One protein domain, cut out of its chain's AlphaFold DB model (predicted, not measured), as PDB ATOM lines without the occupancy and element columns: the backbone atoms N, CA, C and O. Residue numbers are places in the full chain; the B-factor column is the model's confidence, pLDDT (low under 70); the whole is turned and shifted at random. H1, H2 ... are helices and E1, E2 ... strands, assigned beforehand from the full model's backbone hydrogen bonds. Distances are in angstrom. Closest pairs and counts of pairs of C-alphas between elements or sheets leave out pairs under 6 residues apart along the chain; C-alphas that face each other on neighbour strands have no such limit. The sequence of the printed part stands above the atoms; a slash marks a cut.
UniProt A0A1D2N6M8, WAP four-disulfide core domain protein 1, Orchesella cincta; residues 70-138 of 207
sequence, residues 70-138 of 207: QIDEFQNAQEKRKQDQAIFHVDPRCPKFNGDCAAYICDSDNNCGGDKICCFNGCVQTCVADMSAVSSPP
ATOM      1  N   GLN A  70     484.568 348.688 377.425       60.41
ATOM      2  CA  GLN A  70     483.716 349.810 377.844       60.41
ATOM      3  C   GLN A  70     483.642 349.942 379.372       60.41
ATOM      4  O   GLN A  70     483.403 351.035 379.892       60.41
ATOM      5  N   ILE A  71     483.864 348.843 380.097       63.28
ATOM      6  CA  ILE A  71     483.871 348.820 381.563       63.28
ATOM      7  C   ILE A  71     485.162 349.461 382.084       63.28
ATOM      8  O   ILE A  71     485.095 350.312 382.973       63.28
ATOM      9  N   ASP A  72     486.308 349.142 381.484       67.12
ATOM     10  CA  ASP A  72     487.610 349.690 381.888       67.12
ATOM     11  C   ASP A  72     487.705 351.205 381.656       67.12
ATOM     12  O   ASP A  72     488.246 351.947 382.481       67.12
ATOM     13  N   GLU A  73     487.134 351.709 380.558       73.06
ATOM     14  CA  GLU A  73     487.119 353.146 380.261       73.06
ATOM     15  C   GLU A  73     486.226 353.922 381.246       73.06
ATOM     16  O   GLU A  73     486.595 355.002 381.723       73.06
ATOM     17  N   PHE A  74     485.093 353.335 381.645       69.25
ATOM     18  CA  PHE A  74     484.228 353.909 382.673       69.25
ATOM     19  C   PHE A  74     484.886 353.889 384.058       69.25
ATOM     20  O   PHE A  74     484.805 354.878 384.791       69.25
ATOM     21  N   GLN A  75     485.573 352.802 384.416       71.81
ATOM     22  CA  GLN A  75     486.293 352.693 385.685       71.81
ATOM     23  C   GLN A  75     487.456 353.691 385.763       71.81
ATOM     24  O   GLN A  75     487.547 354.433 386.741       71.81
ATOM     25  N   ASN A  76     488.251 353.832 384.700       71.88
ATOM     26  CA  ASN A  76     489.319 354.834 384.624       71.88
ATOM     27  C   ASN A  76     488.784 356.274 384.711       71.88
ATOM     28  O   ASN A  76     489.372 357.130 385.377       71.88
ATOM     29  N   ALA A  77     487.629 356.561 384.098       67.56
ATOM     30  CA  ALA A  77     486.976 357.865 384.211       67.56
ATOM     31  C   ALA A  77     486.398 358.137 385.615       67.56
ATOM     32  O   ALA A  77     486.276 359.299 386.015       67.56
ATOM     33  N   GLN A  78     486.029 357.099 386.370       73.69
ATOM     34  CA  GLN A  78     485.618 357.210 387.774       73.69
ATOM     35  C   GLN A  78     486.823 357.403 388.700       73.69
ATOM     36  O   GLN A  78     486.765 358.222 389.613       73.69
ATOM     37  N   GLU A  79     487.936 356.710 388.462       70.88
ATOM     38  CA  GLU A  79     489.165 356.874 389.246       70.88
ATOM     39  C   GLU A  79     489.811 358.243 389.034       70.88
ATOM     40  O   GLU A  79     490.186 358.900 390.006       70.88
ATOM     41  N   LYS A  80     489.828 358.738 387.792       66.38
ATOM     42  CA  LYS A  80     490.257 360.108 387.491       66.38
ATOM     43  C   LYS A  80     489.362 361.142 388.179       66.38
ATOM     44  O   LYS A  80     489.870 362.083 388.776       66.38
ATOM     45  N   ARG A  81     488.040 360.923 388.213       57.97
ATOM     46  CA  ARG A  81     487.106 361.776 388.970       57.97
ATOM     47  C   ARG A  81     487.310 361.706 390.483       57.97
ATOM     48  O   ARG A  81     487.157 362.727 391.136       57.97
ATOM     49  N   LYS A  82     487.694 360.557 391.046       60.41
ATOM     50  CA  LYS A  82     488.055 360.429 392.471       60.41
ATOM     51  C   LYS A  82     489.378 361.125 392.809       60.41
ATOM     52  O   LYS A  82     489.516 361.624 393.918       60.41
ATOM     53  N   GLN A  83     490.329 361.174 391.875       59.53
ATOM     54  CA  GLN A  83     491.570 361.943 392.027       59.53
ATOM     55  C   GLN A  83     491.355 363.453 391.853       59.53
ATOM     56  O   GLN A  83     491.929 364.229 392.611       59.53
ATOM     57  N   ASP A  84     490.498 363.862 390.912       52.34
ATOM     58  CA  ASP A  84     490.120 365.267 390.694       52.34
ATOM     59  C   ASP A  84     489.145 365.777 391.771       52.34
ATOM     60  O   ASP A  84     489.115 366.967 392.077       52.34
ATOM     61  N   GLN A  85     488.436 364.870 392.454       51.38
ATOM     62  CA  GLN A  85     487.843 365.082 393.778       51.38
ATOM     63  C   GLN A  85     488.935 365.082 394.862       51.38
ATOM     64  O   GLN A  85     488.755 364.558 395.963       51.38
ATOM     65  N   ALA A  86     490.077 365.701 394.543       46.50
ATOM     66  CA  ALA A  86     490.995 366.265 395.502       46.50
ATOM     67  C   ALA A  86     490.152 367.149 396.412       46.50
ATOM     68  O   ALA A  86     489.750 368.259 396.064       46.50
ATOM     69  N   ILE A  87     489.799 366.538 397.536       48.31
ATOM     70  CA  ILE A  87     489.175 367.089 398.719       48.31
ATOM     71  C   ILE A  87     489.546 368.565 398.765       48.31
ATOM     72  O   ILE A  87     490.712 368.891 398.995       48.31
ATOM     73  N   PHE A  88     488.578 369.453 398.514       47.56
ATOM     74  CA  PHE A  88     488.690 370.824 398.987       47.56
ATOM     75  C   PHE A  88     488.927 370.672 400.485       47.56
ATOM     76  O   PHE A  88     488.003 370.365 401.238       47.56
ATOM     77  N   HIS A  89     490.193 370.723 400.893       53.84
ATOM     78  CA  HIS A  89     490.586 370.545 402.272       53.84
ATOM     79  C   HIS A  89     490.187 371.844 402.947       53.84
ATOM     80  O   HIS A  89     490.943 372.811 402.978       53.84
ATOM     81  N   VAL A  90     488.918 371.907 403.343       66.69
ATOM     82  CA  VAL A  90     488.376 373.036 404.076       66.69
ATOM     83  C   VAL A  90     489.101 373.017 405.409       66.69
ATOM     84  O   VAL A  90     488.883 372.117 406.219       66.69
ATOM     85  N   ASP A  91     490.021 373.962 405.587       75.00
ATOM     86  CA  ASP A  91     490.777 374.094 406.824       75.00
ATOM     87  C   ASP A  91     489.775 374.201 407.991       75.00
ATOM     88  O   ASP A  91     488.925 375.098 407.987       75.00
ATOM     89  N   PRO A  92     489.820 373.287 408.978       74.88
ATOM     90  CA  PRO A  92     488.849 373.249 410.069       74.88
ATOM     91  C   PRO A  92     488.895 374.497 410.961       74.88
ATOM     92  O   PRO A  92     487.972 374.723 411.743       74.88
ATOM     93  N   ARG A  93     489.949 375.315 410.854       82.31
ATOM     94  CA  ARG A  93     490.062 376.598 411.550       82.31
ATOM     95  C   ARG A  93     489.194 377.686 410.900       82.31
ATOM     96  O   ARG A  93     488.890 378.684 411.553       82.31
ATOM     97  N   CYS A  94     488.759 377.493 409.651       79.56
ATOM     98  CA  CYS A  94     487.988 378.476 408.899       79.56
ATOM     99  C   CYS A  94     486.494 378.488 409.275       79.56
ATOM    100  O   CYS A  94     485.830 377.449 409.241       79.56
ATOM    101  N   PRO A  95     485.920 379.665 409.593       76.25
ATOM    102  CA  PRO A  95     484.478 379.822 409.756       76.25
ATOM    103  C   PRO A  95     483.717 379.495 408.471       76.25
ATOM    104  O   PRO A  95     484.205 379.725 407.365       76.25
ATOM    105  N   LYS A  96     482.469 379.034 408.611       73.25
ATOM    106  CA  LYS A  96     481.528 379.003 407.486       73.25
ATOM    107  C   LYS A  96     481.082 380.432 407.182       73.25
ATOM    108  O   LYS A  96     480.532 381.098 408.059       73.25
ATOM    109  N   PHE A  97     481.301 380.889 405.954       68.31
ATOM    110  CA  PHE A  97     480.968 382.246 405.523       68.31
ATOM    111  C   PHE A  97     479.777 382.289 404.574       68.31
ATOM    112  O   PHE A  97     479.508 381.336 403.848       68.31
ATOM    113  N   ASN A  98     479.092 383.433 404.586       60.00
ATOM    114  CA  ASN A  98     477.957 383.734 403.722       60.00
ATOM    115  C   ASN A  98     478.264 385.021 402.925       60.00
ATOM    116  O   ASN A  98     477.753 386.087 403.241       60.00
ATOM    117  N   GLY A  99     479.138 384.926 401.916       58.03
ATOM    118  CA  GLY A  99     479.049 385.769 400.712       58.03
ATOM    119  C   GLY A  99     479.617 387.197 400.703       58.03
ATOM    120  O   GLY A  99     479.453 387.855 399.682       58.03
ATOM    121  N   ASP A 100     480.306 387.694 401.735       61.31
ATOM    122  CA  ASP A 100     480.883 389.054 401.681       61.31
ATOM    123  C   ASP A 100     482.153 389.099 400.805       61.31
ATOM    124  O   ASP A 100     483.284 388.985 401.285       61.31
ATOM    125  N   CYS A 101     481.991 389.271 399.492       72.44
ATOM    126  CA  CYS A 101     483.100 389.231 398.533       72.44
ATOM    127  C   CYS A 101     484.004 390.491 398.540       72.44
ATOM    128  O   CYS A 101     484.946 390.571 397.754       72.44
ATOM    129  N   ALA A 102     483.730 391.486 399.391       70.81
ATOM    130  CA  ALA A 102     484.403 392.794 399.404       70.81
ATOM    131  C   ALA A 102     485.576 392.906 400.408       70.81
ATOM    132  O   ALA A 102     485.971 394.010 400.786       70.81
ATOM    133  N   ALA A 103     486.114 391.780 400.883       68.75
ATOM    134  CA  ALA A 103     487.140 391.755 401.925       68.75
ATOM    135  C   ALA A 103     488.585 391.848 401.384       68.75
ATOM    136  O   ALA A 103     488.837 391.659 400.195       68.75
ATOM    137  N   TYR A 104     489.541 392.152 402.273       71.75
ATOM    138  CA  TYR A 104     490.968 392.200 401.933       71.75
ATOM    139  C   TYR A 104     491.480 390.807 401.565       71.75
ATOM    140  O   TYR A 104     491.315 389.868 402.344       71.75
ATOM    141  N   ILE A 105     492.118 390.710 400.399       83.94
ATOM    142  CA  ILE A 105     492.617 389.445 399.870       83.94
ATOM    143  C   ILE A 105     493.912 389.055 400.587       83.94
ATOM    144  O   ILE A 105     494.858 389.840 400.636       83.94
ATOM    145  N   CYS A 106     493.947 387.847 401.138       89.25
ATOM    146  CA  CYS A 106     495.158 387.209 401.651       89.25
ATOM    147  C   CYS A 106     495.497 385.981 400.811       89.25
ATOM    148  O   CYS A 106     494.595 385.391 400.235       89.25
ATOM    149  N   ASP A 107     496.771 385.585 400.792       88.88
ATOM    150  CA  ASP A 107     497.217 384.340 400.142       88.88
ATOM    151  C   ASP A 107     497.696 383.288 401.162       88.88
ATOM    152  O   ASP A 107     497.859 382.112 400.841       88.88
ATOM    153  N   SER A 108     497.977 383.704 402.404       89.88
ATOM    154  CA  SER A 108     498.432 382.829 403.487       89.88
ATOM    155  C   SER A 108     498.142 383.426 404.866       89.88
ATOM    156  O   SER A 108     497.974 384.641 404.996       89.88
ATOM    157  N   ASP A 109     498.143 382.592 405.912       89.56
ATOM    158  CA  ASP A 109     497.939 383.011 407.313       89.56
ATOM    159  C   ASP A 109     498.899 384.144 407.733       89.56
ATOM    160  O   ASP A 109     498.525 385.059 408.467       89.56
ATOM    161  N   ASN A 110     500.120 384.160 407.189       90.38
ATOM    162  CA  ASN A 110     501.128 385.179 407.496       90.38
ATOM    163  C   ASN A 110     500.737 386.589 407.024       90.38
ATOM    164  O   ASN A 110     501.232 387.578 407.563       90.38
ATOM    165  N   ASN A 111     499.842 386.702 406.038       90.56
ATOM    166  CA  ASN A 111     499.333 387.983 405.551       90.56
ATOM    167  C   ASN A 111     498.326 388.617 406.527       90.56
ATOM    168  O   ASN A 111     497.995 389.793 406.378       90.56
ATOM    169  N   CYS A 112     497.823 387.852 407.503       87.62
ATOM    170  CA  CYS A 112     496.667 388.241 408.303       87.62
ATOM    171  C   CYS A 112     496.983 388.938 409.624       87.62
ATOM    172  O   CYS A 112     496.130 389.683 410.110       87.62
ATOM    173  N   GLY A 113     498.207 388.782 410.137       85.06
ATOM    174  CA  GLY A 113     498.709 389.456 411.335       85.06
ATOM    175  C   GLY A 113     497.978 389.076 412.633       85.06
ATOM    176  O   GLY A 113     496.752 389.093 412.720       85.06
ATOM    177  N   GLY A 114     498.742 388.802 413.694       85.56
ATOM    178  CA  GLY A 114     498.178 388.435 415.000       85.56
ATOM    179  C   GLY A 114     497.440 387.092 414.961       85.56
ATOM    180  O   GLY A 114     497.935 386.145 414.361       85.56
ATOM    181  N   ASP A 115     496.256 387.030 415.575       83.62
ATOM    182  CA  ASP A 115     495.466 385.798 415.764       83.62
ATOM    183  C   ASP A 115     494.461 385.548 414.622       83.62
ATOM    184  O   ASP A 115     493.311 385.147 414.837       83.62
ATOM    185  N   LYS A 116     494.861 385.875 413.390       87.31
ATOM    186  CA  LYS A 116     494.030 385.723 412.194       87.31
ATOM    187  C   LYS A 116     494.654 384.743 411.214       87.31
ATOM    188  O   LYS A 116     495.867 384.698 411.060       87.31
ATOM    189  N   ILE A 117     493.797 384.031 410.500       89.31
ATOM    190  CA  ILE A 117     494.150 383.043 409.480       89.31
ATOM    191  C   ILE A 117     493.507 383.409 408.146       89.31
ATOM    192  O   ILE A 117     492.522 384.154 408.105       89.31
ATOM    193  N   CYS A 118     494.067 382.900 407.055       91.19
ATOM    194  CA  CYS A 118     493.596 383.174 405.710       91.19
ATOM    195  C   CYS A 118     492.609 382.097 405.259       91.19
ATOM    196  O   CYS A 118     492.974 380.943 405.049       91.19
ATOM    197  N   CYS A 119     491.344 382.481 405.101       90.00
ATOM    198  CA  CYS A 119     490.258 381.557 404.800       90.00
ATOM    199  C   CYS A 119     489.466 381.993 403.577       90.00
ATOM    200  O   CYS A 119     489.178 383.175 403.391       90.00
ATOM    201  N   PHE A 120     489.047 381.025 402.767       85.88
ATOM    202  CA  PHE A 120     488.128 381.283 401.667       85.88
ATOM    203  C   PHE A 120     486.703 381.446 402.196       85.88
ATOM    204  O   PHE A 120     486.157 380.539 402.820       85.88
ATOM    205  N   ASN A 121     486.090 382.599 401.935       79.25
ATOM    206  CA  ASN A 121     484.756 382.916 402.443       79.25
ATOM    207  C   ASN A 121     483.608 382.588 401.468       79.25
ATOM    208  O   ASN A 121     482.464 382.978 401.705       79.25
ATOM    209  N   GLY A 122     483.914 381.909 400.359       76.06
ATOM    210  CA  GLY A 122     482.976 381.655 399.264       76.06
ATOM    211  C   GLY A 122     483.182 382.553 398.042       76.06
ATOM    212  O   GLY A 122     482.702 382.194 396.971       76.06
ATOM    213  N   CYS A 123     483.928 383.660 398.156       81.62
ATOM    214  CA  CYS A 123     484.303 384.491 397.003       81.62
ATOM    215  C   CYS A 123     485.796 384.812 396.945       81.62
ATOM    216  O   CYS A 123     486.412 384.695 395.888       81.62
ATOM    217  N   VAL A 124     486.367 385.253 398.067       85.19
ATOM    218  CA  VAL A 124     487.766 385.680 398.173       85.19
ATOM    219  C   VAL A 124     488.417 385.030 399.389       85.19
ATOM    220  O   VAL A 124     487.747 384.654 400.355       85.19
ATOM    221  N   GLN A 125     489.737 384.876 399.341       87.12
ATOM    222  CA  GLN A 125     490.515 384.546 400.528       87.12
ATOM    223  C   GLN A 125     490.624 385.791 401.400       87.12
ATOM    224  O   GLN A 125     490.992 386.848 400.907       87.12
ATOM    225  N   THR A 126     490.264 385.695 402.673       89.06
ATOM    226  CA  THR A 126     490.235 386.837 403.586       89.06
ATOM    227  C   THR A 126     490.707 386.451 404.980       89.06
ATOM    228  O   THR A 126     490.620 385.294 405.395       89.06
ATOM    229  N   CYS A 127     491.218 387.440 405.706       89.56
ATOM    230  CA  CYS A 127     491.759 387.271 407.043       89.56
ATOM    231  C   CYS A 127     490.662 387.262 408.101       89.56
ATOM    232  O   CYS A 127     489.997 388.271 408.349       89.56
ATOM    233  N   VAL A 128     490.522 386.128 408.776       86.06
ATOM    234  CA  VAL A 128     489.447 385.848 409.732       86.06
ATOM    235  C   VAL A 128     490.049 385.444 411.067       86.06
ATOM    236  O   VAL A 128     491.193 385.009 411.119       86.06
ATOM    237  N   ALA A 129     489.311 385.621 412.161       84.75
ATOM    238  CA  ALA A 129     489.800 385.205 413.472       84.75
ATOM    239  C   ALA A 129     490.002 383.683 413.515       84.75
ATOM    240  O   ALA A 129     489.148 382.937 413.031       84.75
ATOM    241  N   ASP A 130     491.109 383.238 414.110       81.69
ATOM    242  CA  ASP A 130     491.385 381.817 414.289       81.69
ATOM    243  C   ASP A 130     490.395 381.201 415.290       81.69
ATOM    244  O   ASP A 130     490.403 381.512 416.485       81.69
ATOM    245  N   MET A 131     489.521 380.308 414.812       67.31
ATOM    246  CA  MET A 131     488.552 379.635 415.680       67.31
ATOM    247  C   MET A 131     489.197 378.609 416.618       67.31
ATOM    248  O   MET A 131     488.567 378.232 417.604       67.31
ATOM    249  N   SER A 132     490.443 378.191 416.377       65.25
ATOM    250  CA  SER A 132     491.181 377.327 417.305       65.25
ATOM    251  C   SER A 132     491.588 378.053 418.593       65.25
ATOM    252  O   SER A 132     491.735 377.417 419.638       65.25
ATOM    253  N   ALA A 133     491.681 379.388 418.557       60.50
ATOM    254  CA  ALA A 133     491.927 380.219 419.733       60.50
ATOM    255  C   ALA A 133     490.678 380.386 420.620       60.50
ATOM    256  O   ALA A 133     490.775 380.819 421.772       60.50
ATOM    257  N   VAL A 134     489.489 380.021 420.122       58.97
ATOM    258  CA  VAL A 134     488.266 379.985 420.927       58.97
ATOM    259  C   VAL A 134     488.276 378.687 421.730       58.97
ATOM    260  O   VAL A 134     487.964 377.616 421.221       58.97
ATOM    261  N   SER A 135     488.600 378.785 423.021       48.97
ATOM    262  CA  SER A 135     488.763 377.669 423.972       48.97
ATOM    263  C   SER A 135     487.528 376.771 424.186       48.97
ATOM    264  O   SER A 135     487.549 375.865 425.015       48.97
ATOM    265  N   SER A 136     486.443 377.007 423.456       49.09
ATOM    266  CA  SER A 136     485.363 376.053 423.250       49.09
ATOM    267  C   SER A 136     484.744 376.364 421.888       49.09
ATOM    268  O   SER A 136     484.047 377.379 421.789       49.09
ATOM    269  N   PRO A 137     484.939 375.537 420.843       46.47
ATOM    270  CA  PRO A 137     484.106 375.659 419.655       46.47
ATOM    271  C   PRO A 137     482.632 375.595 420.089       46.47
ATOM    272  O   PRO A 137     482.323 374.954 421.107       46.47
ATOM    273  N   PRO A 138     481.709 376.278 419.386       46.91
ATOM    274  CA  PRO A 138     480.294 376.103 419.660       46.91
ATOM    275  C   PRO A 138     480.001 374.609 419.537       46.91
ATOM    276  O   PRO A 138     480.185 374.025 418.471       46.91
TER     277      PRO A 138
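This is residues 70 to 138 of the 207 residues of the protein "WAP four-disulfide core domain protein 1" of Orchesella cincta (UniProt A0A1D2N6M8). There is little regular structure here: a small head of loops round the hairpin E1 and E2, with a straight arm, residues 70 to 89, sticking out from it and bearing H1. The printed part has 69 residues, 25 of them in named elements, in the order H1, E1, E2, mixed in class, with E1 and E2 antiparallel. It is extended, radius of gyration of the C-alphas 17.2 A, spanning 55 by 29 by 23 A; the arm makes the length.

Find C-alpha 70 at (483.716, 349.810, 377.844); from there H1, residues 70 to 84, runs 21.1 A. E1 is residues 116 to 120, and E2, residues 125 to 129, ends at (489.800, 385.205, 413.472).

In H1 every O i to N i+4 pair is within hydrogen-bond range. H1 and E2 are apart. E1 and E2 form a hairpin at 141 degrees; look for N 117 and O 128, 2.8 A apart.

The printed part has no cut. The link from H1 to E1, 31 residues, is long. Confidence is under 70 at 29 residues, among them 80 to 90 and 131 to 138.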